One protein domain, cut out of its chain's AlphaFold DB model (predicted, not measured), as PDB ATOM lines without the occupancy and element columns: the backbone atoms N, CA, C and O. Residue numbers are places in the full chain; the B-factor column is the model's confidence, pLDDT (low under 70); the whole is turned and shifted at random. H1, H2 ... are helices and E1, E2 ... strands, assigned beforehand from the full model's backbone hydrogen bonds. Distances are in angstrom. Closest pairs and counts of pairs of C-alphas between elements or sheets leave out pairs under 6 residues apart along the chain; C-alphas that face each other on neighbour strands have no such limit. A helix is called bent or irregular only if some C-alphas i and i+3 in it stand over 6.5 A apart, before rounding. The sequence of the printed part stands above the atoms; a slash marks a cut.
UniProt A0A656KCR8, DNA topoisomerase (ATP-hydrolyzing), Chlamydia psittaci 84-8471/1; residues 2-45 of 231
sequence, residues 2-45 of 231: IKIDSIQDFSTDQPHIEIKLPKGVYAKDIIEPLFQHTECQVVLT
ATOM      1  N   ILE A   2     -28.752  17.384  21.776       73.56
ATOM      2  CA  ILE A   2     -29.345  18.062  22.939       73.56
ATOM      3  C   ILE A   2     -29.714  19.482  22.504       73.56
ATOM      4  O   ILE A   2     -28.858  20.197  21.988       73.56
ATOM      5  N   LYS A   3     -30.984  19.874  22.652       79.50
ATOM      6  CA  LYS A   3     -31.441  21.230  22.320       79.50
ATOM      7  C   LYS A   3     -31.330  22.111  23.562       79.50
ATOM      8  O   LYS A   3     -32.020  21.863  24.547       79.50
ATOM      9  N   ILE A   4     -30.461  23.112  23.495       85.31
ATOM     10  CA  ILE A   4     -30.207  24.100  24.548       85.31
ATOM     11  C   ILE A   4     -30.500  25.478  23.951       85.31
ATOM     12  O   ILE A   4     -30.170  25.710  22.790       85.31
ATOM     13  N   ASP A   5     -31.139  26.352  24.725       89.50
ATOM     14  CA  ASP A   5     -31.497  27.709  24.298       89.50
ATOM     15  C   ASP A   5     -30.338  28.683  24.556       89.50
ATOM     16  O   ASP A   5     -29.858  29.355  23.648       89.50
ATOM     17  N   SER A   6     -29.802  28.692  25.783       90.94
ATOM     18  CA  SER A   6     -28.604  29.467  26.130       90.94
ATOM     19  C   SER A   6     -27.805  28.831  27.265       90.94
ATOM     20  O   SER A   6     -28.384  28.180  28.135       90.94
ATOM     21  N   ILE A   7     -26.501  29.099  27.311       92.38
ATOM     22  CA  ILE A   7     -25.606  28.743  28.421       92.38
ATOM     23  C   ILE A   7     -24.979  30.041  28.937       92.38
ATOM     24  O   ILE A   7     -24.473  30.827  28.137       92.38
ATOM     25  N   GLN A   8     -25.041  30.281  30.245       94.81
ATOM     26  CA  GLN A   8     -24.477  31.464  30.901       94.81
ATOM     27  C   GLN A   8     -23.573  31.026  32.056       94.81
ATOM     28  O   GLN A   8     -23.958  30.171  32.850       94.81
ATOM     29  N   ASP A   9     -22.374  31.596  32.140       95.06
ATOM     30  CA  ASP A   9     -21.429  31.363  33.233       95.06
ATOM     31  C   ASP A   9     -21.448  32.574  34.174       95.06
ATOM     32  O   ASP A   9     -21.164  33.698  33.760       95.06
ATOM     33  N   PHE A  10     -21.827  32.331  35.427       94.44
ATOM     34  CA  PHE A  10     -21.889  33.310  36.512       94.44
ATOM     35  C   PHE A  10     -20.898  32.967  37.632       94.44
ATOM     36  O   PHE A  10     -21.087  33.383  38.775       94.44
ATOM     37  N   SER A  11     -19.868  32.174  37.326       94.38
ATOM     38  CA  SER A  11     -18.882  31.734  38.308       94.38
ATOM     39  C   SER A  11     -18.128  32.920  38.917       94.38
ATOM     40  O   SER A  11     -17.560  33.749  38.207       94.38
ATOM     41  N   THR A  12     -18.093  32.972  40.248       92.75
ATOM     42  CA  THR A  12     -17.310  33.933  41.039       92.75
ATOM     43  C   THR A  12     -16.288  33.174  41.887       92.75
ATOM     44  O   THR A  12     -15.375  32.540  41.366       92.75
ATOM     45  N   ASP A  13     -16.451  33.198  43.204       91.62
ATOM     46  CA  ASP A  13     -15.789  32.345  44.184       91.62
ATOM     47  C   ASP A  13     -16.287  30.888  44.141       91.62
ATOM     48  O   ASP A  13     -15.574  29.981  44.575       91.62
ATOM     49  N   GLN A  14     -17.483  30.648  43.595       91.62
ATOM     50  CA  GLN A  14     -18.034  29.313  43.366       91.62
ATOM     51  C   GLN A  14     -18.380  29.099  41.888       91.62
ATOM     52  O   GLN A  14     -18.847  30.030  41.229       91.62
ATOM     53  N   PRO A  15     -18.180  27.877  41.356       92.31
ATOM     54  CA  PRO A  15     -18.579  27.554  39.993       92.31
ATOM     55  C   PRO A  15     -20.106  27.605  39.863       92.31
ATOM     56  O   PRO A  15     -20.814  26.896  40.582       92.31
ATOM     57  N   HIS A  16     -20.609  28.417  38.932       94.06
ATOM     58  CA  HIS A  16     -22.040  28.587  38.691       94.06
ATOM     59  C   HIS A  16     -22.324  28.731  37.195       94.06
ATOM     60  O   HIS A  16     -22.031  29.754  36.586       94.06
ATOM     61  N   ILE A  17     -22.922  27.696  36.606       92.62
ATOM     62  CA  ILE A  17     -23.280  27.657  35.186       92.62
ATOM     63  C   ILE A  17     -24.793  27.460  35.072       92.62
ATOM     64  O   ILE A  17     -25.324  26.453  35.544       92.62
ATOM     65  N   GLU A  18     -25.480  28.397  34.420       92.75
ATOM     66  CA  GLU A  18     -26.905  28.303  34.099       92.75
ATOM     67  C   GLU A  18     -27.118  27.808  32.665       92.75
ATOM     68  O   GLU A  18     -26.568  28.345  31.701       92.75
ATOM     69  N   ILE A  19     -27.980  26.801  32.511       90.62
ATOM     70  CA  ILE A  19     -28.367  26.239  31.213       90.62
ATOM     71  C   ILE A  19     -29.872  26.444  31.026       90.62
ATOM     72  O   ILE A  19     -30.679  25.839  31.732       90.62
ATOM     73  N   LYS A  20     -30.259  27.278  30.056       91.12
ATOM     74  CA  LYS A  20     -31.666  27.510  29.698       91.12
ATOM     75  C   LYS A  20     -32.101  26.515  28.631       91.12
ATOM     76  O   LYS A  20     -31.451  26.361  27.594       91.12
ATOM     77  N   LEU A  21     -33.209  25.833  28.903       90.69
ATOM     78  CA  LEU A  21     -33.805  24.839  28.016       90.69
ATOM     79  C   LEU A  21     -34.951  25.468  27.207       90.69
ATOM     80  O   LEU A  21     -35.649  26.343  27.721       90.69
ATOM     81  N   PRO A  22     -35.186  25.015  25.964       89.31
ATOM     82  CA  PRO A  22     -36.315  25.481  25.167       89.31
ATOM     83  C   PRO A  22     -37.657  25.072  25.797       89.31
ATOM     84  O   PRO A  22     -37.759  24.074  26.516       89.31
ATOM     85  N   LYS A  23     -38.718  25.832  25.495       86.31
ATOM     86  CA  LYS A  23     -40.077  25.567  26.004       86.31
ATOM     87  C   LYS A  23     -40.511  24.126  25.694       86.31
ATOM     88  O   LYS A  23     -40.402  23.676  24.557       86.31
ATOM     89  N   GLY A  24     -41.041  23.434  26.703       84.38
ATOM     90  CA  GLY A  24     -41.516  22.049  26.589       84.38
ATOM     91  C   GLY A  24     -40.468  20.970  26.886       84.38
ATOM     92  O   GLY A  24     -40.797  19.792  26.801       84.38
ATOM     93  N   VAL A  25     -39.236  21.343  27.256       85.50
ATOM     94  CA  VAL A  25     -38.182  20.411  27.686       85.50
ATOM     95  C   VAL A  25     -37.918  20.577  29.183       85.50
ATOM     96  O   VAL A  25     -37.675  21.688  29.652       85.50
ATOM     97  N   TYR A  26     -37.942  19.477  29.940       85.88
ATOM     98  CA  TYR A  26     -37.682  19.495  31.380       85.88
ATOM     99  C   TYR A  26     -36.242  19.088  31.701       85.88
ATOM    100  O   TYR A  26     -35.656  18.234  31.041       85.88
ATOM    101  N   ALA A  27     -35.692  19.647  32.783       83.81
ATOM    102  CA  ALA A  27     -34.324  19.364  33.223       83.81
ATOM    103  C   ALA A  27     -34.071  17.865  33.455       83.81
ATOM    104  O   ALA A  27     -33.060  17.333  33.004       83.81
ATOM    105  N   LYS A  28     -35.026  17.165  34.082       85.38
ATOM    106  CA  LYS A  28     -34.952  15.718  34.345       85.38
ATOM    107  C   LYS A  28     -34.716  14.875  33.083       85.38
ATOM    108  O   LYS A  28     -34.045  13.855  33.167       85.38
ATOM    109  N   ASP A  29     -35.207  15.332  31.931       84.44
ATOM    110  CA  ASP A  29     -35.108  14.609  30.661       84.44
ATOM    111  C   ASP A  29     -33.774  14.899  29.941       84.44
ATOM    112  O   ASP A  29     -33.396  14.183  29.016       84.44
ATOM    113  N   ILE A  30     -33.046  15.945  30.363       86.31
ATOM    114  CA  ILE A  30     -31.799  16.415  29.739       86.31
ATOM    115  C   ILE A  30     -30.553  16.035  30.540       86.31
ATOM    116  O   ILE A  30     -29.493  15.883  29.939       86.31
ATOM    117  N   ILE A  31     -30.660  15.830  31.857       86.12
ATOM    118  CA  ILE A  31     -29.510  15.510  32.720       86.12
ATOM    119  C   ILE A  31     -28.733  14.289  32.205       86.12
ATOM    120  O   ILE A  31     -27.519  14.362  32.031       86.12
ATOM    121  N   GLU A  32     -29.415  13.176  31.926       83.81
ATOM    122  CA  GLU A  32     -28.747  11.951  31.475       83.81
ATOM    123  C   GLU A  32     -28.119  12.091  30.073       83.81
ATOM    124  O   GLU A  32     -26.929  11.794  29.938       83.81
ATOM    125  N   PRO A  33     -28.822  12.614  29.046       86.19
ATOM    126  CA  PRO A  33     -28.196  12.939  27.765       86.19
ATOM    127  C   PRO A  33     -26.996  13.882  27.892       86.19
ATOM    128  O   PRO A  33     -26.007  13.698  27.185       86.19
ATOM    129  N   LEU A  34     -27.064  14.877  28.786       86.38
ATOM    130  CA  LEU A  34     -25.982  15.829  29.020       86.38
ATOM    131  C   LEU A  34     -24.734  15.103  29.527       86.38
ATOM    132  O   LEU A  34     -23.691  15.221  28.899       86.38
ATOM    133  N   PHE A  35     -24.851  14.244  30.542       86.31
ATOM    134  CA  PHE A  35     -23.728  13.414  30.996       86.31
ATOM    135  C   PHE A  35     -23.200  12.431  29.934       86.31
ATOM    136  O   PHE A  35     -22.007  12.151  29.915       86.31
ATOM    137  N   GLN A  36     -24.053  11.910  29.044       82.94
ATOM    138  CA  GLN A  36     -23.640  10.945  28.012       82.94
ATOM    139  C   GLN A  36     -22.932  11.581  26.808       82.94
ATOM    140  O   GLN A  36     -22.115  10.924  26.161       82.94
ATOM    141  N   HIS A  37     -23.275  12.825  26.467       83.94
ATOM    142  CA  HIS A  37     -22.793  13.487  25.252       83.94
ATOM    143  C   HIS A  37     -21.824  14.649  25.514       83.94
ATOM    144  O   HIS A  37     -21.258  15.176  24.555       83.94
ATOM    145  N   THR A  38     -21.614  15.050  26.771       86.44
ATOM    146  CA  THR A  38     -20.637  16.077  27.163       86.44
ATOM    147  C   THR A  38     -19.567  15.509  28.101       86.44
ATOM    148  O   THR A  38     -19.602  14.346  28.490       86.44
ATOM    149  N   GLU A  39     -18.590  16.337  28.474       86.88
ATOM    150  CA  GLU A  39     -17.522  15.977  29.422       86.88
ATOM    151  C   GLU A  39     -17.929  16.174  30.890       86.88
ATOM    152  O   GLU A  39     -17.094  16.108  31.787       86.88
ATOM    153  N   CYS A  40     -19.225  16.364  31.167       85.94
ATOM    154  CA  CYS A  40     -19.741  16.386  32.535       85.94
ATOM    155  C   CYS A  40     -19.547  15.040  33.262       85.94
ATOM    156  O   CYS A  40     -19.589  15.001  34.490       85.94
ATOM    157  N   GLN A  41     -19.314  13.946  32.525       84.31
ATOM    158  CA  GLN A  41     -18.863  12.664  33.060       84.31
ATOM    159  C   GLN A  41     -17.687  12.142  32.232       84.31
ATOM    160  O   GLN A  41     -17.780  11.978  31.017       84.31
ATOM    161  N   VAL A  42     -16.587  11.818  32.908       85.12
ATOM    162  CA  VAL A  42     -15.401  11.214  32.292       85.12
ATOM    163  C   VAL A  42     -15.009   9.951  33.039       85.12
ATOM    164  O   VAL A  42     -15.162   9.856  34.260       85.12
ATOM    165  N   VAL A  43     -14.512   8.958  32.303       83.81
ATOM    166  CA  VAL A  43     -13.914   7.769  32.913       83.81
ATOM    167  C   VAL A  43     -12.431   8.036  33.084       83.81
ATOM    168  O   VAL A  43     -11.705   8.196  32.104       83.81
ATOM    169  N   LEU A  44     -12.005   8.057  34.341       84.62
ATOM    170  CA  LEU A  44     -10.610   8.207  34.718       84.62
ATOM    171  C   LEU A  44     -10.015   6.828  34.980       84.62
ATOM    172  O   LEU A  44     -10.536   6.054  35.785       84.62
ATOM    173  N   THR A  45      -8.914   6.527  34.302       84.25
ATOM    174  CA  THR A  45      -8.081   5.362  34.598       84.25
ATOM    175  C   THR A  45      -6.832   5.830  35.334       84.25
ATOM    176  O   THR A  45      -6.163   6.773  34.915       84.25
TER     177      THR A  45
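What this domain is: This is residues 2 to 45 of the 231 residues of the protein "DNA topoisomerase (ATP-hydrolyzing)" of Chlamydia psittaci 84-8471/1 (UniProt A0A656KCR8). What is the shape? It is an open, flat V: the hairpin E1 and E2 makes one arm, and H1 with the stretch to E3 makes the other. How is it made up? The printed part has 44 residues, with E1, E2, H1 and E3 in chain order, mixed in class, the sheet E1 - E2 antiparallel. It is loose, with a radius of gyration of the C-alphas of 12.3 A, spanning 38 by 27 by 14 A.

Where its parts are: Where is the sheet? E1 is residues 6 to 9, 10.3 A long, from C-alpha 6 at (-28.604, 29.467, 26.130); E2 is residues 17 to 20, 10.0 A. What follows? H1 is residues 27 to 37, 15.2 A, only just irregular: C-alphas 29 and 32 are 6.9 A apart. E3, residues 43 to 45, 6.5 A, ends at C-alpha 45, (-8.081, 5.362, 34.598).

How they stand to each other: How do E1 and E2 pair? This hairpin is antiparallel at 166 degrees; N 8 and O 18, 2.9 A apart, are within hydrogen-bond range. And H1 and E3? H1 is apart from E1 and E3, with 5 of 7 O i to N i+4 pairs within hydrogen-bond range. E3 pairs with no named strand.

The domain as a whole: How large? The two farthest C-alphas, of Lys 23 and Thr 45, are 38.8 A apart. Any cut or weak place? The printed part has no cut, no link is long, and no printed residue is under 70 in pLDDT.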